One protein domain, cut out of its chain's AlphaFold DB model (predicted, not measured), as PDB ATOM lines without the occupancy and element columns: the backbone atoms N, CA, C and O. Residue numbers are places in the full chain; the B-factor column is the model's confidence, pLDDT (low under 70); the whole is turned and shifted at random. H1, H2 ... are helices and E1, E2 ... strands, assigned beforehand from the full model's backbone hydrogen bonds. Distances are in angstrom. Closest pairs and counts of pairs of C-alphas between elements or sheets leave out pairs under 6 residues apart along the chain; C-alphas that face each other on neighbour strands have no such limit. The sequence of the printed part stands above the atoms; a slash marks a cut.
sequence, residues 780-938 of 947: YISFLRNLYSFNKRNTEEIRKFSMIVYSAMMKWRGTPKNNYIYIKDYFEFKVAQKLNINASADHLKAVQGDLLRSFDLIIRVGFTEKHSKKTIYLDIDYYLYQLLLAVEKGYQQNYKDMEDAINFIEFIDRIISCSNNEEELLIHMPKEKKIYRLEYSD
ATOM      1  N   TYR A 780     143.915  96.125 175.323       94.62
ATOM      2  CA  TYR A 780     143.314  96.459 176.613       94.62
ATOM      3  C   TYR A 780     143.960  97.699 177.228       94.62
ATOM      4  O   TYR A 780     143.261  98.647 177.585       94.62
ATOM      5  N   ILE A 781     145.292  97.745 177.253       94.00
ATOM      6  CA  ILE A 781     146.048  98.900 177.760       94.00
ATOM      7  C   ILE A 781     145.710 100.155 176.943       94.00
ATOM      8  O   ILE A 781     145.408 101.217 177.488       94.00
ATOM      9  N   SER A 782     145.701 100.025 175.614       94.88
ATOM     10  CA  SER A 782     145.365 101.116 174.700       94.88
ATOM     11  C   SER A 782     143.911 101.577 174.850       94.88
ATOM     12  O   SER A 782     143.651 102.780 174.783       94.88
ATOM     13  N   PHE A 783     142.976 100.654 175.095       96.50
ATOM     14  CA  PHE A 783     141.582 100.988 175.374       96.50
ATOM     15  C   PHE A 783     141.445 101.826 176.646       96.50
ATOM     16  O   PHE A 783     140.832 102.886 176.581       96.50
ATOM     17  N   LEU A 784     142.057 101.422 177.767       96.31
ATOM     18  CA  LEU A 784     142.006 102.187 179.024       96.31
ATOM     19  C   LEU A 784     142.565 103.606 178.864       96.31
ATOM     20  O   LEU A 784     141.952 104.571 179.321       96.31
ATOM     21  N   ARG A 785     143.693 103.751 178.156       95.25
ATOM     22  CA  ARG A 785     144.287 105.065 177.870       95.25
ATOM     23  C   ARG A 785     143.355 105.950 177.041       95.25
ATOM     24  O   ARG A 785     143.218 107.142 177.329       95.25
ATOM     25  N   ASN A 786     142.713 105.388 176.016       95.62
ATOM     26  CA  ASN A 786     141.741 106.128 175.215       95.62
ATOM     27  C   ASN A 786     140.482 106.451 176.022       95.62
ATOM     28  O   ASN A 786     140.015 107.582 175.967       95.62
ATOM     29  N   LEU A 787     139.986 105.525 176.840       95.19
ATOM     30  CA  LEU A 787     138.843 105.755 177.719       95.19
ATOM     31  C   LEU A 787     139.099 106.937 178.667       95.19
ATOM     32  O   LEU A 787     138.269 107.842 178.765       95.19
ATOM     33  N   TYR A 788     140.286 106.988 179.280       95.75
ATOM     34  CA  TYR A 788     140.715 108.111 180.116       95.75
ATOM     35  C   TYR A 788     140.776 109.417 179.314       95.75
ATOM     36  O   TYR A 788     140.206 110.435 179.707       95.75
ATOM     37  N   SER A 789     141.411 109.377 178.140       94.44
ATOM     38  CA  SER A 789     141.600 110.545 177.273       94.44
ATOM     39  C   SER A 789     140.282 111.134 176.759       94.44
ATOM     40  O   SER A 789     140.148 112.356 176.687       94.44
ATOM     41  N   PHE A 790     139.300 110.292 176.427       94.44
ATOM     42  CA  PHE A 790     137.975 110.723 175.979       94.44
ATOM     43  C   PHE A 790     137.191 111.399 177.106       94.44
ATOM     44  O   PHE A 790     136.685 112.501 176.902       94.44
ATOM     45  N   ASN A 791     137.183 110.815 178.308       92.62
ATOM     46  CA  ASN A 791     136.552 111.419 179.487       92.62
ATOM     47  C   ASN A 791     137.260 112.715 179.944       92.62
ATOM     48  O   ASN A 791     136.633 113.626 180.483       92.62
ATOM     49  N   LYS A 792     138.564 112.855 179.668       92.81
ATOM     50  CA  LYS A 792     139.334 114.097 179.866       92.81
ATOM     51  C   LYS A 792     139.205 115.120 178.740       92.81
ATOM     52  O   LYS A 792     139.715 116.231 178.876       92.81
ATOM     53  N   ARG A 793     138.542 114.771 177.634       92.94
ATOM     54  CA  ARG A 793     138.484 115.577 176.405       92.94
ATOM     55  C   ARG A 793     139.881 115.959 175.875       92.94
ATOM     56  O   ARG A 793     140.086 117.064 175.374       92.94
ATOM     57  N   ASN A 794     140.850 115.044 175.963       92.06
ATOM     58  CA  ASN A 794     142.178 115.238 175.377       92.06
ATOM     59  C   ASN A 794     142.085 115.183 173.844       92.06
ATOM     60  O   ASN A 794     141.999 114.113 173.238       92.06
ATOM     61  N   THR A 795     142.102 116.354 173.210       89.69
ATOM     62  CA  THR A 795     141.858 116.515 171.771       89.69
ATOM     63  C   THR A 795     142.895 115.823 170.887       89.69
ATOM     64  O   THR A 795     142.550 115.392 169.784       89.69
ATOM     65  N   GLU A 796     144.141 115.678 171.345       91.56
ATOM     66  CA  GLU A 796     145.201 115.019 170.580       91.56
ATOM     67  C   GLU A 796     144.956 113.510 170.479       91.56
ATOM     68  O   GLU A 796     144.933 112.953 169.379       91.56
ATOM     69  N   GLU A 797     144.724 112.851 171.614       92.50
ATOM     70  CA  GLU A 797     144.466 111.408 171.668       92.50
ATOM     71  C   GLU A 797     143.125 111.054 171.017       92.50
ATOM     72  O   GLU A 797     143.054 110.108 170.227       92.50
ATOM     73  N   ILE A 798     142.090 111.880 171.218       93.12
ATOM     74  CA  ILE A 798     140.808 111.735 170.512       93.12
ATOM     75  C   ILE A 798     141.030 111.771 169.000       93.12
ATOM     76  O   ILE A 798     140.543 110.897 168.285       93.12
ATOM     77  N   ARG A 799     141.812 112.734 168.495       93.19
ATOM     78  CA  ARG A 799     142.118 112.835 167.064       93.19
ATOM     79  C   ARG A 799     142.853 111.596 166.551       93.19
ATOM     80  O   ARG A 799     142.488 111.095 165.487       93.19
ATOM     81  N   LYS A 800     143.863 111.103 167.279       94.44
ATOM     82  CA  LYS A 800     144.606 109.881 166.914       94.44
ATOM     83  C   LYS A 800     143.661 108.687 166.804       94.44
ATOM     84  O   LYS A 800     143.665 107.998 165.785       94.44
ATOM     85  N   PHE A 801     142.805 108.478 167.801       95.81
ATOM     86  CA  PHE A 801     141.866 107.363 167.779       95.81
ATOM     87  C   PHE A 801     140.775 107.531 166.710       95.81
ATOM     88  O   PHE A 801     140.473 106.582 165.990       95.81
ATOM     89  N   SER A 802     140.239 108.736 166.496       95.19
ATOM     90  CA  SER A 802     139.292 108.987 165.400       95.19
ATOM     91  C   SER A 802     139.893 108.686 164.021       95.19
ATOM     92  O   SER A 802     139.181 108.202 163.143       95.19
ATOM     93  N   MET A 803     141.197 108.905 163.813       94.19
ATOM     94  CA  MET A 803     141.869 108.488 162.573       94.19
ATOM     95  C   MET A 803     141.906 106.964 162.414       94.19
ATOM     96  O   MET A 803     141.722 106.471 161.302       94.19
ATOM     97  N   ILE A 804     142.090 106.219 163.508       95.50
ATOM     98  CA  ILE A 804     142.008 104.751 163.504       95.50
ATOM     99  C   ILE A 804     140.597 104.308 163.115       95.50
ATOM    100  O   ILE A 804     140.458 103.485 162.214       95.50
ATOM    101  N   VAL A 805     139.553 104.890 163.714       95.69
ATOM    102  CA  VAL A 805     138.154 104.570 163.375       95.69
ATOM    103  C   VAL A 805     137.858 104.871 161.903       95.69
ATOM    104  O   VAL A 805     137.273 104.041 161.209       95.69
ATOM    105  N   TYR A 806     138.308 106.026 161.400       93.69
ATOM    106  CA  TYR A 806     138.168 106.388 159.989       93.69
ATOM    107  C   TYR A 806     138.864 105.371 159.073       93.69
ATOM    108  O   TYR A 806     138.259 104.860 158.134       93.69
ATOM    109  N   SER A 807     140.122 105.035 159.369       93.44
ATOM    110  CA  SER A 807     140.898 104.046 158.615       93.44
ATOM    111  C   SER A 807     140.227 102.670 158.626       93.44
ATOM    112  O   SER A 807     140.058 102.053 157.573       93.44
ATOM    113  N   ALA A 808     139.771 102.214 159.795       94.06
ATOM    114  CA  ALA A 808     139.068 100.949 159.956       94.06
ATOM    115  C   ALA A 808     137.763 100.922 159.148       94.06
ATOM    116  O   ALA A 808     137.517  99.943 158.452       94.06
ATOM    117  N   MET A 809     136.977 102.005 159.144       92.94
ATOM    118  CA  MET A 809     135.783 102.137 158.296       92.94
ATOM    119  C   MET A 809     136.119 101.985 156.806       92.94
ATOM    120  O   MET A 809     135.450 101.234 156.092       92.94
ATOM    121  N   MET A 810     137.166 102.671 156.334       91.62
ATOM    122  CA  MET A 810     137.595 102.601 154.932       91.62
ATOM    123  C   MET A 810     138.070 101.191 154.554       91.62
ATOM    124  O   MET A 810     137.743 100.703 153.473       91.62
ATOM    125  N   LYS A 811     138.798 100.509 155.449       91.19
ATOM    126  CA  LYS A 811     139.232  99.112 155.271       91.19
ATOM    127  C   LYS A 811     138.055  98.131 155.324       91.19
ATOM    128  O   LYS A 811     138.051  97.161 154.575       91.19
ATOM    129  N   TRP A 812     137.044  98.407 156.148       90.38
ATOM    130  CA  TRP A 812     135.872  97.549 156.342       90.38
ATOM    131  C   TRP A 812     134.997  97.444 155.092       90.38
ATOM    132  O   TRP A 812     134.655  96.347 154.658       90.38
ATOM    133  N   ARG A 813     134.622  98.579 154.489       87.62
ATOM    134  CA  ARG A 813     133.859  98.588 153.223       87.62
ATOM    135  C   ARG A 813     134.750  98.388 152.000       87.62
ATOM    136  O   ARG A 813     134.270  97.952 150.954       87.62
ATOM    137  N   GLY A 814     136.033  98.704 152.133       88.31
ATOM    138  CA  GLY A 814     136.984  98.777 151.039       88.31
ATOM    139  C   GLY A 814     136.947 100.132 150.332       88.31
ATOM    140  O   GLY A 814     135.964 100.878 150.365       88.31
ATOM    141  N   THR A 815     138.048 100.426 149.646       89.25
ATOM    142  CA  THR A 815     138.271 101.700 148.967       89.25
ATOM    143  C   THR A 815     138.933 101.474 147.601       89.25
ATOM    144  O   THR A 815     139.837 100.641 147.501       89.25
ATOM    145  N   PRO A 816     138.488 102.150 146.523       87.44
ATOM    146  CA  PRO A 816     139.209 102.157 145.248       87.44
ATOM    147  C   PRO A 816     140.344 103.190 145.223       87.44
ATOM    148  O   PRO A 816     141.291 103.043 144.456       87.44
ATOM    149  N   LYS A 817     140.223 104.256 146.023       85.94
ATOM    150  CA  LYS A 817     141.079 105.444 146.013       85.94
ATOM    151  C   LYS A 817     140.908 106.206 147.324       85.94
ATOM    152  O   LYS A 817     139.817 106.214 147.889       85.94
ATOM    153  N   ASN A 818     141.954 106.901 147.770       82.38
ATOM    154  CA  ASN A 818     141.925 107.709 148.994       82.38
ATOM    155  C   ASN A 818     140.669 108.590 149.086       82.38
ATOM    156  O   ASN A 818     140.340 109.302 148.141       82.38
ATOM    157  N   ASN A 819     140.014 108.556 150.248       83.62
ATOM    158  CA  ASN A 819     138.764 109.252 150.571       83.62
ATOM    159  C   ASN A 819     137.507 108.765 149.826       83.62
ATOM    160  O   ASN A 819     136.442 109.333 150.053       83.62
ATOM    161  N   TYR A 820     137.580 107.713 149.000       89.06
ATOM    162  CA  TYR A 820     136.400 107.073 148.404       89.06
ATOM    163  C   TYR A 820     136.091 105.752 149.099       89.06
ATOM    164  O   TYR A 820     136.982 104.924 149.294       89.06
ATOM    165  N   ILE A 821     134.824 105.534 149.436       90.81
ATOM    166  CA  ILE A 821     134.330 104.306 150.066       90.81
ATOM    167  C   ILE A 821     133.371 103.591 149.116       90.81
ATOM    168  O   ILE A 821     132.582 104.250 148.436       90.81
ATOM    169  N   TYR A 822     133.417 102.258 149.043       90.75
ATOM    170  CA  TYR A 822     132.422 101.521 148.259       90.75
ATOM    171  C   TYR A 822     131.038 101.608 148.902       90.75
ATOM    172  O   TYR A 822     130.872 101.324 150.087       90.75
ATOM    173  N   ILE A 823     130.040 101.939 148.082       89.38
ATOM    174  CA  ILE A 823     128.631 102.031 148.478       89.38
ATOM    175  C   ILE A 823     127.792 100.889 147.894       89.38
ATOM    176  O   ILE A 823     126.801 100.480 148.492       89.38
ATOM    177  N   LYS A 824     128.182 100.356 146.726       84.00
ATOM    178  CA  LYS A 824     127.498  99.236 146.062       84.00
ATOM    179  C   LYS A 824     128.496  98.321 145.367       84.00
ATOM    180  O   LYS A 824     129.453  98.789 144.751       84.00
ATOM    181  N   ASP A 825     128.222  97.024 145.434       83.94
ATOM    182  CA  ASP A 825     129.006  95.972 144.790       83.94
ATOM    183  C   ASP A 825     128.119  95.237 143.777       83.94
ATOM    184  O   ASP A 825     127.140  94.588 144.155       83.94
ATOM    185  N   TYR A 826     128.425  95.387 142.488       81.69
ATOM    186  CA  TYR A 826     127.793  94.642 141.403       81.69
ATOM    187  C   TYR A 826     128.785  93.613 140.852       81.69
ATOM    188  O   TYR A 826     129.996  93.740 141.004       81.69
ATOM    189  N   PHE A 827     128.278  92.586 140.164       75.31
ATOM    190  CA  PHE A 827     129.107  91.473 139.682       75.31
ATOM    191  C   PHE A 827     130.292  91.906 138.791       75.31
ATOM    192  O   PHE A 827     131.333  91.243 138.775       75.31
ATOM    193  N   GLU A 828     130.143  93.009 138.053       83.94
ATOM    194  CA  GLU A 828     131.137  93.499 137.088       83.94
ATOM    195  C   GLU A 828     131.856  94.779 137.533       83.94
ATOM    196  O   GLU A 828     133.006  95.004 137.151       83.94
ATOM    197  N   PHE A 829     131.217  95.600 138.368       86.94
ATOM    198  CA  PHE A 829     131.754  96.882 138.812       86.94
ATOM    199  C   PHE A 829     131.291  97.232 140.229       86.94
ATOM    200  O   PHE A 829     130.250  96.783 140.700       86.94
ATOM    201  N   LYS A 830     132.053  98.085 140.903       91.12
ATOM    202  CA  LYS A 830     131.729  98.639 142.217       91.12
ATOM    203  C   LYS A 830     131.538 100.136 142.101       91.12
ATOM    204  O   LYS A 830     132.254 100.792 141.348       91.12
ATOM    205  N   VAL A 831     130.601 100.673 142.868       89.88
ATOM    206  CA  VAL A 831     130.364 102.116 142.950       89.88
ATOM    207  C   VAL A 831     130.933 102.615 144.266       89.88
ATOM    208  O   VAL A 831     130.682 102.016 145.314       89.88
ATOM    209  N   ALA A 832     131.692 103.700 144.210       91.00
ATOM    210  CA  ALA A 832     132.252 104.368 145.368       91.00
ATOM    211  C   ALA A 832     131.917 105.857 145.375       91.00
ATOM    212  O   ALA A 832     131.745 106.474 144.326       91.00
ATOM    213  N   GLN A 833     131.859 106.422 146.574       89.25
ATOM    214  CA  GLN A 833     131.541 107.824 146.818       89.25
ATOM    215  C   GLN A 833     132.627 108.459 147.676       89.25
ATOM    216  O   GLN A 833     133.220 107.800 148.534       89.25
ATOM    217  N   LYS A 834     132.879 109.745 147.443       87.38
ATOM    218  CA  LYS A 834     133.826 110.540 148.219       87.38
ATOM    219  C   LYS A 834     133.251 110.907 149.586       87.38
ATOM    220  O   LYS A 834     132.168 111.483 149.662       87.38
ATOM    221  N   LEU A 835     133.999 110.634 150.652       87.31
ATOM    222  CA  LEU A 835     133.650 110.996 152.024       87.31
ATOM    223  C   LEU A 835     134.405 112.248 152.478       87.31
ATOM    224  O   LEU A 835     135.624 112.223 152.657       87.31
ATOM    225  N   ASN A 836     133.663 113.322 152.750       86.25
ATOM    226  CA  ASN A 836     134.179 114.587 153.277       86.25
ATOM    227  C   ASN A 836     133.751 114.785 154.742       86.25
ATOM    228  O   ASN A 836     132.928 115.646 155.054       86.25
ATOM    229  N   ILE A 837     134.318 113.988 155.648       88.88
ATOM    230  CA  ILE A 837     133.993 114.026 157.082       88.88
ATOM    231  C   ILE A 837     135.187 114.473 157.928       88.88
ATOM    232  O   ILE A 837     136.337 114.211 157.583       88.88
ATOM    233  N   ASN A 838     134.904 115.124 159.053       90.00
ATOM    234  CA  ASN A 838     135.883 115.518 160.061       90.00
ATOM    235  C   ASN A 838     135.475 114.949 161.425       90.00
ATOM    236  O   ASN A 838     134.290 114.902 161.741       90.00
ATOM    237  N   ALA A 839     136.446 114.563 162.250       91.25
ATOM    238  CA  ALA A 839     136.167 114.192 163.634       91.25
ATOM    239  C   ALA A 839     135.667 115.412 164.434       91.25
ATOM    240  O   ALA A 839     136.200 116.512 164.276       91.25
ATOM    241  N   SER A 840     134.675 115.203 165.300       89.56
ATOM    242  CA  SER A 840     134.174 116.182 166.271       89.56
ATOM    243  C   SER A 840     134.250 115.604 167.685       89.56
ATOM    244  O   SER A 840     134.056 114.406 167.903       89.56
ATOM    245  N   ALA A 841     134.552 116.484 168.638       88.69
ATOM    246  CA  ALA A 841     134.636 116.207 170.071       88.69
ATOM    247  C   ALA A 841     133.764 117.189 170.880       88.69
ATOM    248  O   ALA A 841     134.030 117.444 172.057       88.69
ATOM    249  N   ASP A 842     132.770 117.803 170.232       86.81
ATOM    250  CA  ASP A 842     131.922 118.837 170.839       86.81
ATOM    251  C   ASP A 842     130.889 118.250 171.804       86.81
ATOM    252  O   ASP A 842     130.472 118.922 172.742       86.81
ATOM    253  N   HIS A 843     130.516 116.983 171.604       86.44
ATOM    254  CA  HIS A 843     129.611 116.239 172.480       86.44
ATOM    255  C   HIS A 843     130.260 115.809 173.802       86.44
ATOM    256  O   HIS A 843     129.545 115.484 174.745       86.44
ATOM    257  N   LEU A 844     131.593 115.798 173.885       87.94
ATOM    258  CA  LEU A 844     132.316 115.316 175.063       87.94
ATOM    259  C   LEU A 844     132.394 116.391 176.151       87.94
ATOM    260  O   LEU A 844     132.810 117.529 175.904       87.94
ATOM    261  N   LYS A 845     132.066 115.998 177.383       84.69
ATOM    262  CA  LYS A 845     132.221 116.816 178.592       84.69
ATOM    263  C   LYS A 845     133.484 116.372 179.331       84.69
ATOM    264  O   LYS A 845     133.705 115.183 179.507       84.69
ATOM    265  N   ALA A 846     134.320 117.324 179.743       86.69
ATOM    266  CA  ALA A 846     135.559 117.009 180.451       86.69
ATOM    267  C   ALA A 846     135.290 116.748 181.939       86.69
ATOM    268  O   ALA A 846     134.752 117.618 182.631       86.69
ATOM    269  N   VAL A 847     135.720 115.588 182.435       86.06
ATOM    270  CA  VAL A 847     135.670 115.242 183.861       86.06
ATOM    271  C   VAL A 847     136.884 115.829 184.598       86.06
ATOM    272  O   VAL A 847     138.036 115.734 184.153       86.06
ATOM    273  N   GLN A 848     136.632 116.465 185.742       84.19
ATOM    274  CA  GLN A 848     137.653 117.129 186.562       84.19
ATOM    275  C   GLN A 848     138.435 116.135 187.440       84.19
ATOM    276  O   GLN A 848     137.899 115.107 187.835       84.19
ATOM    277  N   GLY A 849     139.692 116.470 187.766       86.81
ATOM    278  CA  GLY A 849     140.561 115.684 188.664       86.81
ATOM    279  C   GLY A 849     141.265 114.493 188.001       86.81
ATOM    280  O   GLY A 849     140.731 113.892 187.077       86.81
ATOM    281  N   ASP A 850     142.488 114.167 188.412       89.62
ATOM    282  CA  ASP A 850     143.323 113.184 187.693       89.62
ATOM    283  C   ASP A 850     142.830 111.738 187.831       89.62
ATOM    284  O   ASP A 850     143.046 110.931 186.924       89.62
ATOM    285  N   LEU A 851     142.133 111.440 188.929       92.56
ATOM    286  CA  LEU A 851     141.487 110.161 189.204       92.56
ATOM    287  C   LEU A 851     139.980 110.268 188.943       92.56
ATOM    288  O   LEU A 851     139.255 110.928 189.690       92.56
ATOM    289  N   LEU A 852     139.509 109.609 187.888       91.38
ATOM    290  CA  LEU A 852     138.106 109.616 187.488       91.38
ATOM    291  C   LEU A 852     137.330 108.590 188.318       91.38
ATOM    292  O   LEU A 852     137.578 107.391 188.207       91.38
ATOM    293  N   ARG A 853     136.389 109.065 189.140       88.06
ATOM    294  CA  ARG A 853     135.498 108.225 189.972       88.06
ATOM    295  C   ARG A 853     134.084 108.074 189.402       88.06
ATOM    296  O   ARG A 853     133.324 107.229 189.856       88.06
ATOM    297  N   SER A 854     133.743 108.903 188.421       85.31
ATOM    298  CA  SER A 854     132.529 108.811 187.614       85.31
ATOM    299  C   SER A 854     132.900 109.188 186.183       85.31
ATOM    300  O   SER A 854     133.552 110.215 185.965       85.31
ATOM    301  N   PHE A 855     132.611 108.293 185.241       86.62
ATOM    302  CA  PHE A 855     133.031 108.391 183.847       86.62
ATOM    303  C   PHE A 855     132.292 107.363 182.983       86.62
ATOM    304  O   PHE A 855     131.875 106.311 183.472       86.62
ATOM    305  N   ASP A 856     132.211 107.638 181.681       84.56
ATOM    306  CA  ASP A 856     131.628 106.720 180.708       84.56
ATOM    307  C   ASP A 856     132.559 105.529 180.457       84.56
ATOM    308  O   ASP A 856     133.750 105.705 180.178       84.56
ATOM    309  N   LEU A 857     132.004 104.312 180.471       87.56
ATOM    310  CA  LEU A 857     132.716 103.066 180.135       87.56
ATOM    311  C   LEU A 857     132.813 102.798 178.622       87.56
ATOM    312  O   LEU A 857     133.394 101.798 178.198       87.56
ATOM    313  N   ILE A 858     132.230 103.675 177.804       90.12
ATOM    314  CA  ILE A 858     132.137 103.541 176.351       90.12
ATOM    315  C   ILE A 858     132.811 104.743 175.693       90.12
ATOM    316  O   ILE A 858     132.608 105.886 176.092       90.12
ATOM    317  N   ILE A 859     133.586 104.498 174.637       93.75
ATOM    318  CA  ILE A 859     134.212 105.566 173.858       93.75
ATOM    319  C   ILE A 859     133.237 106.031 172.776       93.75
ATOM    320  O   ILE A 859     132.933 105.283 171.847       93.75
ATOM    321  N   ARG A 860     132.787 107.285 172.856       92.94
ATOM    322  CA  ARG A 860     131.903 107.889 171.851       92.94
ATOM    323  C   ARG A 860     132.673 108.782 170.889       92.94
ATOM    324  O   ARG A 860     133.111 109.875 171.254       92.94
ATOM    325  N   VAL A 861     132.792 108.359 169.633       95.00
ATOM    326  CA  VAL A 861     133.399 109.162 168.559       95.00
ATOM    327  C   VAL A 861     132.327 109.855 167.723       95.00
ATOM    328  O   VAL A 861     131.278 109.277 167.448       95.00
ATOM    329  N   GLY A 862     132.590 111.096 167.309       93.38
ATOM    330  CA  GLY A 862     131.706 111.877 166.446       93.38
ATOM    331  C   GLY A 862     132.379 112.213 165.119       93.38
ATOM    332  O   GLY A 862     133.543 112.607 165.097       93.38
ATOM    333  N   PHE A 863     131.643 112.091 164.017       93.31
ATOM    334  CA  PHE A 863     132.078 112.543 162.696       93.31
ATOM    335  C   PHE A 863     131.052 113.496 162.101       93.31
ATOM    336  O   PHE A 863     129.887 113.139 161.928       93.31
ATOM    337  N   THR A 864     131.496 114.706 161.779       91.44
ATOM    338  CA  THR A 864     130.692 115.746 161.142       91.44
ATOM    339  C   THR A 864     130.987 115.775 159.655       91.44
ATOM    340  O   THR A 864     132.139 115.900 159.231       91.44
ATOM    341  N   GLU A 865     129.937 115.671 158.853       87.06
ATOM    342  CA  GLU A 865     130.025 115.817 157.406       87.06
ATOM    343  C   GLU A 865     130.020 117.315 157.032       87.06
ATOM    344  O   GLU A 865     129.312 118.121 157.642       87.06
ATOM    345  N   LYS A 866     130.880 117.718 156.085       81.12
ATOM    346  CA  LYS A 866     131.156 119.137 155.796       81.12
ATOM    347  C   LYS A 866     129.971 119.892 155.183       81.12
ATOM    348  O   LYS A 866     129.829 121.080 155.476       81.12
ATOM    349  N   HIS A 867     129.160 119.253 154.343       74.69
ATOM    350  CA  HIS A 867     128.080 119.903 153.595       74.69
ATOM    351  C   HIS A 867     126.784 120.005 154.415       74.69
ATOM    352  O   HIS A 867     126.287 121.098 154.681       74.69
ATOM    353  N   SER A 868     126.271 118.870 154.876       77.69
ATOM    354  CA  SER A 868     125.089 118.723 155.728       77.69
ATOM    355  C   SER A 868     125.282 119.283 157.137       77.69
ATOM    356  O   SER A 868     124.294 119.545 157.823       77.69
ATOM    357  N   LYS A 869     126.536 119.438 157.595       83.56
ATOM    358  CA  LYS A 869     126.903 119.794 158.981       83.56
ATOM    359  C   LYS A 869     126.315 118.846 160.031       83.56
ATOM    360  O   LYS A 869     126.263 119.182 161.214       83.56
ATOM    361  N   LYS A 870     125.868 117.659 159.619       88.25
ATOM    362  CA  LYS A 870     125.295 116.658 160.511       88.25
ATOM    363  C   LYS A 870     126.418 115.842 161.140       88.25
ATOM    364  O   LYS A 870     127.289 115.331 160.437       88.25
ATOM    365  N   THR A 871     126.377 115.707 162.462       91.06
ATOM    366  CA  THR A 871     127.298 114.850 163.216       91.06
ATOM    367  C   THR A 871     126.663 113.490 163.460       91.06
ATOM    368  O   THR A 871     125.506 113.396 163.872       91.06
ATOM    369  N   ILE A 872     127.426 112.434 163.202       93.00
ATOM    370  CA  ILE A 872     127.030 111.046 163.421       93.00
ATOM    371  C   ILE A 872     127.968 110.452 164.458       93.00
ATOM    372  O   ILE A 872     129.184 110.632 164.376       93.00
ATOM    373  N   TYR A 873     127.390 109.757 165.431       92.94
ATOM    374  CA  TYR A 873     128.121 109.200 166.558       92.94
ATOM    375  C   TYR A 873     128.230 107.683 166.449       92.94
ATOM    376  O   TYR A 873     127.305 107.025 165.971       92.94
ATOM    377  N   LEU A 874     129.350 107.155 166.931       94.94
ATOM    378  CA  LEU A 874     129.581 105.734 167.133       94.94
ATOM    379  C   LEU A 874     130.037 105.512 168.568       94.94
ATOM    380  O   LEU A 874     130.990 106.141 169.027       94.94
ATOM    381  N   ASP A 875     129.376 104.570 169.220       93.06
ATOM    382  CA  ASP A 875     129.692 104.126 170.565       93.06
ATOM    383  C   ASP A 875     130.513 102.840 170.492       93.06
ATOM    384  O   ASP A 875     130.102 101.859 169.867       93.06
ATOM    385  N   ILE A 876     131.700 102.875 171.092       94.69
ATOM    386  CA  ILE A 876     132.730 101.849 170.969       94.69
ATOM    387  C   ILE A 876     133.001 101.261 172.353       94.69
ATOM    388  O   ILE A 876     133.627 101.887 173.210       94.69
ATOM    389  N   ASP A 877     132.509 100.042 172.557       93.06
ATOM    390  CA  ASP A 877     132.887  99.196 173.687       93.06
ATOM    391  C   ASP A 877     134.245  98.512 173.450       93.06
ATOM    392  O   ASP A 877     134.852  98.641 172.384       93.06
ATOM    393  N   TYR A 878     134.735  97.764 174.440       94.12
ATOM    394  CA  TYR A 878     136.029  97.094 174.327       94.12
ATOM    395  C   TYR A 878     136.093  96.064 173.180       94.12
ATOM    396  O   TYR A 878     137.115  95.970 172.498       94.12
ATOM    397  N   TYR A 879     135.014  95.316 172.929       92.12
ATOM    398  CA  TYR A 879     134.980  94.320 171.853       92.12
ATOM    399  C   TYR A 879     135.117  94.987 170.479       92.12
ATOM    400  O   TYR A 879     136.001  94.630 169.695       92.12
ATOM    401  N   LEU A 880     134.301  96.011 170.207       94.56
ATOM    402  CA  LEU A 880     134.379  96.771 168.966       94.56
ATOM    403  C   LEU A 880     135.733  97.476 168.849       94.56
ATOM    404  O   LEU A 880     136.320  97.487 167.772       94.56
ATOM    405  N   TYR A 881     136.276  98.004 169.946       95.69
ATOM    406  CA  TYR A 881     137.609  98.604 169.964       95.69
ATOM    407  C   TYR A 881     138.690  97.619 169.495       95.69
ATOM    408  O   TYR A 881     139.480  97.934 168.599       95.69
ATOM    409  N   GLN A 882     138.702  96.406 170.055       94.19
ATOM    410  CA  GLN A 882     139.639  95.352 169.668       94.19
ATOM    411  C   GLN A 882     139.478  94.978 168.190       94.19
ATOM    412  O   GLN A 882     140.475  94.838 167.476       94.19
ATOM    413  N   LEU A 883     138.236  94.865 167.716       93.81
ATOM    414  CA  LEU A 883     137.939  94.548 166.326       93.81
ATOM    415  C   LEU A 883     138.417  95.651 165.371       93.81
ATOM    416  O   LEU A 883     139.049  95.348 164.362       93.81
ATOM    417  N   LEU A 884     138.197  96.929 165.697       95.31
ATOM    418  CA  LEU A 884     138.671  98.055 164.885       95.31
ATOM    419  C   LEU A 884     140.199  98.062 164.760       95.31
ATOM    420  O   LEU A 884     140.718  98.260 163.661       95.31
ATOM    421  N   LEU A 885     140.925  97.783 165.850       94.69
ATOM    422  CA  LEU A 885     142.384  97.643 165.812       94.69
ATOM    423  C   LEU A 885     142.839  96.430 164.991       94.69
ATOM    424  O   LEU A 885     143.830  96.516 164.268       94.69
ATOM    425  N   ALA A 886     142.133  95.302 165.080       92.62
ATOM    426  CA  ALA A 886     142.447  94.123 164.277       92.62
ATOM    427  C   ALA A 886     142.266  94.410 162.777       92.62
ATOM    428  O   ALA A 886     143.140  94.083 161.973       92.62
ATOM    429  N   VAL A 887     141.167  95.071 162.401       93.19
ATOM    430  CA  VAL A 887     140.876  95.481 161.016       93.19
ATOM    431  C   VAL A 887     141.914  96.473 160.506       93.19
ATOM    432  O   VAL A 887     142.356  96.379 159.359       93.19
ATOM    433  N   GLU A 888     142.364  97.395 161.359       92.25
ATOM    434  CA  GLU A 888     143.483  98.284 161.051       92.25
ATOM    435  C   GLU A 888     144.739  97.466 160.690       92.25
ATOM    436  O   GLU A 888     145.326  97.678 159.629       92.25
ATOM    437  N   LYS A 889     145.057  96.426 161.466       91.38
ATOM    438  CA  LYS A 889     146.184  95.514 161.205       91.38
ATOM    439  C   LYS A 889     145.965  94.538 160.034       91.38
ATOM    440  O   LYS A 889     146.834  93.712 159.768       91.38
ATOM    441  N   GLY A 890     144.843  94.633 159.316       88.94
ATOM    442  CA  GLY A 890     144.552  93.832 158.121       88.94
ATOM    443  C   GLY A 890     143.743  92.559 158.373       88.94
ATOM    444  O   GLY A 890     143.631  91.733 157.468       88.94
ATOM    445  N   TYR A 891     143.169  92.386 159.566       90.81
ATOM    446  CA  TYR A 891     142.225  91.301 159.828       90.81
ATOM    447  C   TYR A 891     140.967  91.455 158.962       90.81
ATOM    448  O   TYR A 891     140.353  92.524 158.917       90.81
ATOM    449  N   GLN A 892     140.579  90.372 158.291       84.69
ATOM    450  CA  GLN A 892     139.353  90.308 157.507       84.69
ATOM    451  C   GLN A 892     138.234  89.709 158.357       84.69
ATOM    452  O   GLN A 892     138.367  88.610 158.891       84.69
ATOM    453  N   GLN A 893     137.128  90.437 158.459       83.81
ATOM    454  CA  GLN A 893     136.022  90.112 159.352       83.81
ATOM    455  C   GLN A 893     135.294  88.851 158.885       83.81
ATOM    456  O   GLN A 893     135.015  88.679 157.693       83.81
ATOM    457  N   ASN A 894     134.942  87.988 159.833       79.50
ATOM    458  CA  ASN A 894     134.070  86.850 159.577       79.50
ATOM    459  C   ASN A 894     132.585  87.251 159.736       79.50
ATOM    460  O   ASN A 894     132.254  88.384 160.082       79.50
ATOM    461  N   TYR A 895     131.664  86.321 159.468       72.81
ATOM    462  CA  TYR A 895     130.225  86.597 159.558       72.81
ATOM    463  C   TYR A 895     129.773  86.968 160.983       72.81
ATOM    464  O   TYR A 895     128.940  87.853 161.145       72.81
ATOM    465  N   LYS A 896     130.360  86.341 162.010       74.75
ATOM    466  CA  LYS A 896     130.073  86.645 163.414       74.75
ATOM    467  C   LYS A 896     130.542  88.055 163.785       74.75
ATOM    468  O   LYS A 896     129.769  88.803 164.361       74.75
ATOM    469  N   ASP A 897     131.736  88.459 163.356       79.25
ATOM    470  CA  ASP A 897     132.247  89.817 163.581       79.25
ATOM    471  C   ASP A 897     131.326  90.882 162.957       79.25
ATOM    472  O   ASP A 897     131.126  91.951 163.528       79.25
ATOM    473  N   MET A 898     130.738  90.599 161.787       78.25
ATOM    474  CA  MET A 898     129.755  91.494 161.160       78.25
ATOM    475  C   MET A 898     128.438  91.549 161.940       78.25
ATOM    476  O   MET A 898     127.822  92.611 162.022       78.25
ATOM    477  N   GLU A 899     127.996  90.419 162.492       78.81
ATOM    478  CA  GLU A 899     126.799  90.349 163.330       78.81
ATOM    479  C   GLU A 899     126.977  91.085 164.663       78.81
ATOM    480  O   GLU A 899     126.076  91.825 165.067       78.81
ATOM    481  N   ASP A 900     128.130  90.910 165.306       77.69
ATOM    482  CA  ASP A 900     128.455  91.500 166.604       77.69
ATOM    483  C   ASP A 900     128.760  93.009 166.468       77.69
ATOM    484  O   ASP A 900     128.437  93.799 167.355       77.69
ATOM    485  N   ALA A 901     129.293  93.453 165.322       88.25
ATOM    486  CA  ALA A 901     129.578  94.862 165.021       88.25
ATOM    487  C   ALA A 901     128.459  95.579 164.237       88.25
ATOM    488  O   ALA A 901     128.726  96.531 163.497       88.25
ATOM    489  N   ILE A 902     127.194  95.171 164.390       88.50
ATOM    490  CA  ILE A 902     126.071  95.743 163.622       88.50
ATOM    491  C   ILE A 902     125.946  97.267 163.772       88.50
ATOM    492  O   ILE A 902     125.738  97.970 162.784       88.50
ATOM    493  N   ASN A 903     126.178  97.797 164.978       88.69
ATOM    494  CA  ASN A 903     126.152  99.238 165.248       88.69
ATOM    495  C   ASN A 903     127.227  99.989 164.453       88.69
ATOM    496  O   ASN A 903     127.004 101.120 164.025       88.69
ATOM    497  N   PHE A 904     128.381  99.355 164.224       94.19
ATOM    498  CA  PHE A 904     129.430  99.923 163.388       94.19
ATOM    499  C   PHE A 904     129.006  99.949 161.920       94.19
ATOM    500  O   PHE A 904     129.163 100.970 161.259       94.19
ATOM    501  N   ILE A 905     128.400  98.872 161.420       90.94
ATOM    502  CA  ILE A 905     127.889  98.813 160.042       90.94
ATOM    503  C   ILE A 905     126.814  99.885 159.817       90.94
ATOM    504  O   ILE A 905     126.899 100.644 158.851       90.94
ATOM    505  N   GLU A 906     125.850 100.006 160.734       92.06
ATOM    506  CA  GLU A 906     124.829 101.054 160.674       92.06
ATOM    507  C   GLU A 906     125.432 102.456 160.719       92.06
ATOM    508  O   GLU A 906     124.976 103.353 160.009       92.06
ATOM    509  N   PHE A 907     126.458 102.665 161.541       94.38
ATOM    510  CA  PHE A 907     127.176 103.930 161.602       94.38
ATOM    511  C   PHE A 907     127.813 104.288 160.252       94.38
ATOM    512  O   PHE A 907     127.646 105.417 159.783       94.38
ATOM    513  N   ILE A 908     128.470 103.329 159.591       91.81
ATOM    514  CA  ILE A 908     129.037 103.525 158.249       91.81
ATOM    515  C   ILE A 908     127.935 103.899 157.249       91.81
ATOM    516  O   ILE A 908     128.091 104.850 156.485       91.81
ATOM    517  N   ASP A 909     126.799 103.202 157.279       90.31
ATOM    518  CA  ASP A 909     125.685 103.452 156.358       90.31
ATOM    519  C   ASP A 909     125.031 104.822 156.590       90.31
ATOM    520  O   ASP A 909     124.663 105.529 155.643       90.31
ATOM    521  N   ARG A 910     124.944 105.259 157.851       91.06
ATOM    522  CA  ARG A 910     124.496 106.611 158.214       91.06
ATOM    523  C   ARG A 910     125.475 107.676 157.709       91.06
ATOM    524  O   ARG A 910     125.022 108.695 157.192       91.06
ATOM    525  N   ILE A 911     126.788 107.447 157.804       89.44
ATOM    526  CA  ILE A 911     127.806 108.344 157.226       89.44
ATOM    527  C   ILE A 911     127.655 108.442 155.710       89.44
ATOM    528  O   ILE A 911     127.569 109.551 155.183       89.44
ATOM    529  N   ILE A 912     127.571 107.302 155.020       87.69
ATOM    530  CA  ILE A 912     127.436 107.258 153.560       87.69
ATOM    531  C   ILE A 912     126.180 108.019 153.121       87.69
ATOM    532  O   ILE A 912     126.264 108.899 152.266       87.69
ATOM    533  N   SER A 913     125.033 107.756 153.754       85.25
ATOM    534  CA  SER A 913     123.768 108.421 153.410       85.25
ATOM    535  C   SER A 913     123.752 109.927 153.697       85.25
ATOM    536  O   SER A 913     123.093 110.670 152.976       85.25
ATOM    537  N   CYS A 914     124.485 110.407 154.707       81.19
ATOM    538  CA  CYS A 914     124.595 111.846 154.974       81.19
ATOM    539  C   CYS A 914     125.571 112.553 154.026       81.19
ATOM    540  O   CYS A 914     125.418 113.744 153.778       81.19
ATOM    541  N   SER A 915     126.548 111.831 153.474       72.75
ATOM    542  CA  SER A 915     127.587 112.383 152.596       72.75
ATOM    543  C   SER A 915     127.139 112.689 151.163       72.75
ATOM    544  O   SER A 915     128.007 112.836 150.309       72.75
ATOM    545  N   ASN A 916     125.820 112.744 150.915       62.03
ATOM    546  CA  ASN A 916     125.097 112.748 149.634       62.03
ATOM    547  C   ASN A 916     125.752 113.611 148.528       62.03
ATOM    548  O   ASN A 916     125.303 114.713 148.229       62.03
ATOM    549  N   ASN A 917     126.813 113.089 147.909       61.53
ATOM    550  CA  ASN A 917     127.542 113.701 146.805       61.53
ATOM    551  C   ASN A 917     127.021 113.046 145.525       61.53
ATOM    552  O   ASN A 917     127.668 112.169 144.957       61.53
ATOM    553  N   GLU A 918     125.828 113.456 145.092       60.16
ATOM    554  CA  GLU A 918     125.317 113.151 143.742       60.16
ATOM    555  C   GLU A 918     126.191 113.796 142.648       60.16
ATOM    556  O   GLU A 918     126.105 113.434 141.478       60.16
ATOM    557  N   GLU A 919     127.067 114.719 143.054       65.44
ATOM    558  CA  GLU A 919     128.005 115.438 142.205       65.44
ATOM    559  C   GLU A 919     129.151 114.564 141.689       65.44
ATOM    560  O   GLU A 919     129.562 114.785 140.562       65.44
ATOM    561  N   GLU A 920     129.664 113.584 142.451       77.94
ATOM    562  CA  GLU A 920     130.860 112.811 142.063       77.94
ATOM    563  C   GLU A 920     130.829 111.356 142.583       77.94
ATOM    564  O   GLU A 920     130.909 111.093 143.788       77.94
ATOM    565  N   LEU A 921     130.803 110.386 141.661       87.00
ATOM    566  CA  LEU A 921     130.888 108.947 141.937       87.00
ATOM    567  C   LEU A 921     132.040 108.298 141.165       87.00
ATOM    568  O   LEU A 921     132.323 108.652 140.024       87.00
ATOM    569  N   LEU A 922     132.661 107.277 141.756       88.06
ATOM    570  CA  LEU A 922     133.623 106.422 141.062       88.06
ATOM    571  C   LEU A 922     133.006 105.066 140.734       88.06
ATOM    572  O   LEU A 922     132.521 104.357 141.617       88.06
ATOM    573  N   ILE A 923     133.093 104.670 139.469       87.81
ATOM    574  CA  ILE A 923     132.787 103.322 138.999       87.81
ATOM    575  C   ILE A 923     134.108 102.580 138.819       87.81
ATOM    576  O   ILE A 923     134.864 102.826 137.882       87.81
ATOM    577  N   HIS A 924     134.393 101.654 139.727       88.94
ATOM    578  CA  HIS A 924     135.579 100.813 139.679       88.94
ATOM    579  C   HIS A 924     135.239  99.456 139.055       88.94
ATOM    580  O   HIS A 924     134.371  98.749 139.554       88.94
ATOM    581  N   MET A 925     135.948  99.066 137.997       86.62
ATOM    582  CA  MET A 925     135.858  97.751 137.354       86.62
ATOM    583  C   MET A 925     137.095  96.915 137.719       86.62
ATOM    584  O   MET A 925     138.128  97.033 137.049       86.62
ATOM    585  N   PRO A 926     137.032  96.052 138.755       81.44
ATOM    586  CA  PRO A 926     138.225  95.412 139.311       81.44
ATOM    587  C   PRO A 926     138.909  94.459 138.325       81.44
ATOM    588  O   PRO A 926     140.136  94.413 138.257       81.44
ATOM    589  N   LYS A 927     138.122  93.724 137.524       84.12
ATOM    590  CA  LYS A 927     138.634  92.775 136.517       84.12
ATOM    591  C   LYS A 927     139.414  93.474 135.404       84.12
ATOM    592  O   LYS A 927     140.386  92.923 134.901       84.12
ATOM    593  N   GLU A 928     139.004  94.689 135.047       84.50
ATOM    594  CA  GLU A 928     139.636  95.478 133.987       84.50
ATOM    595  C   GLU A 928     140.713  96.435 134.509       84.50
ATOM    596  O   GLU A 928     141.413  97.050 133.706       84.50
ATOM    597  N   LYS A 929     140.849  96.571 135.837       83.69
ATOM    598  CA  LYS A 929     141.694  97.578 136.500       83.69
ATOM    599  C   LYS A 929     141.425  99.000 135.981       83.69
ATOM    600  O   LYS A 929     142.355  99.774 135.766       83.69
ATOM    601  N   LYS A 930     140.153  99.331 135.741       86.69
ATOM    602  CA  LYS A 930     139.718 100.657 135.275       86.69
ATOM    603  C   LYS A 930     138.861 101.335 136.331       86.69
ATOM    604  O   LYS A 930     138.029 100.684 136.960       86.69
ATOM    605  N   ILE A 931     139.047 102.640 136.484       88.56
ATOM    606  CA  ILE A 931     138.217 103.502 137.320       88.56
ATOM    607  C   ILE A 931     137.655 104.590 136.408       88.56
ATOM    608  O   ILE A 931     138.381 105.168 135.602       88.56
ATOM    609  N   TYR A 932     136.355 104.827 136.509       88.06
ATOM    610  CA  TYR A 932     135.675 105.910 135.816       88.06
ATOM    611  C   TYR A 932     135.079 106.860 136.843       88.06
ATOM    612  O   TYR A 932     134.567 106.410 137.869       88.06
ATOM    613  N   ARG A 933     135.123 108.155 136.557       86.75
ATOM    614  CA  ARG A 933     134.485 109.200 137.346       86.75
ATOM    615  C   ARG A 933     133.204 109.634 136.649       86.75
ATOM    616  O   ARG A 933     133.224 109.994 135.474       86.75
ATOM    617  N   LEU A 934     132.100 109.563 137.381       84.75
ATOM    618  CA  LEU A 934     130.806 110.104 136.997       84.75
ATOM    619  C   LEU A 934     130.603 111.398 137.780       84.75
ATOM    620  O   LEU A 934     130.484 111.342 139.002       84.75
ATOM    621  N   GLU A 935     130.581 112.532 137.089       82.62
ATOM    622  CA  GLU A 935     130.454 113.849 137.717       82.62
ATOM    623  C   GLU A 935     129.305 114.646 137.092       82.62
ATOM    624  O   GLU A 935     129.170 114.682 135.864       82.62
ATOM    625  N   TYR A 936     128.458 115.262 137.916       74.69
ATOM    626  CA  TYR A 936     127.380 116.135 137.453       74.69
ATOM    627  C   TYR A 936     127.871 117.586 137.370       74.69
ATOM    628  O   TYR A 936     128.322 118.150 138.361       74.69
ATOM    629  N   SER A 937     127.767 118.196 136.186       66.88
ATOM    630  CA  SER A 937     128.137 119.594 135.933       66.88
ATOM    631  C   SER A 937     126.925 120.385 135.444       66.88
ATOM    632  O   SER A 937     126.268 119.989 134.474       66.88
ATOM    633  N   ASP A 938     126.676 121.544 136.061       58.72
ATOM    634  CA  ASP A 938     125.542 122.440 135.777       58.72
ATOM    635  C   ASP A 938     125.437 122.884 134.304       58.72
ATOM    636  O   ASP A 938     124.370 123.296 133.849       58.72
TER     637      ASP A 938
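What this domain is: This is residues 780 to 938 of the 947 residues of a protein of Bacillus beveridgei (UniProt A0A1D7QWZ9). A small three-strand sheet, E3 E4 E5, has helices H2 and H5 packed crosswise to each other over one face, while a second, strongly twisted sheet, E1 E2 E6 E7, makes one end of the long axis and the long link 841 to 858 reaches the other. H1 and H3 pack on H2, and short H4 is at one side. The 159 printed residues hold five named helices and seven named strands, in the order H1 H2 E1 E2 E3 E4 E5 H3 H4 H5 E6 E7; both sheets are antiparallel and the class is mixed. The whole is compact, with a radius of gyration of the C-alphas of 17.4 A and spans of 56 by 39 by 22 A.

Where its parts are: Find C-alpha 780 at (143.314, 96.459, 176.613); from there H1 runs to residue 791, 16.7 A. H2, residues 795 to 813, runs 27.0 A. Next come strands E1, 820 to 825, E2, 830 to 834, and E3, 837 to 840. After the link, find C-alpha 859 at (134.212, 105.566, 173.858), where E4 begins; it ends at 865, 19.8 A away. E5 is 871 to 876, H3 878 to 888, H4 895 to 900, and H5 902 to 914, 18.3 A. E6 is 920 to 925, and E7, 930 to 937, runs 22.2 A to C-alpha 937 at (128.137, 119.594, 135.933).

How they stand to each other: Look first at E3 E4 E5, a meander, each strand the antiparallel neighbour of the one before: N 838 and O 864 are 2.9 A apart, N 861 and O 874 2.9 A. H2 is on this sheet at a height of 8.2 A, across the strands at 72 degrees to E4 on the local plane. H5 is on the same face at 9.1 A, along the strands; the C-alphas of Leu 874 and Phe 907 are closest, 6.3 A. H2 touches H3 with residues 804 to 812 alone, closest at C-alphas 808 and 888, 5.3 A. H1 touches H2 at a steep tilt of 59 degrees, closest at C-alphas 790 and 798, 6.2 A. H3 and H4 are close but not clearly touching, C-alphas 883 and 897 being closest at 7.9 A. E2 runs on into E3 at 53 degrees. In the other sheet, N 823 and O 831 are 2.8 A apart, N 832 and O 922 2.8 A, and, in the hairpin E6 and E7, N 923 and O 932 2.8 A. In each of the five helices, every O i to N i+4 pair is within hydrogen-bond range.

The domain as a whole: The two C-alphas farthest apart, of Gly 849 and Glu 928, are 58.3 A apart. The printed part has no cut, and the link E3 to E4 is long, 18 residues. Look for pLDDT under 70 at residues 916 to 919 and 937 to 938.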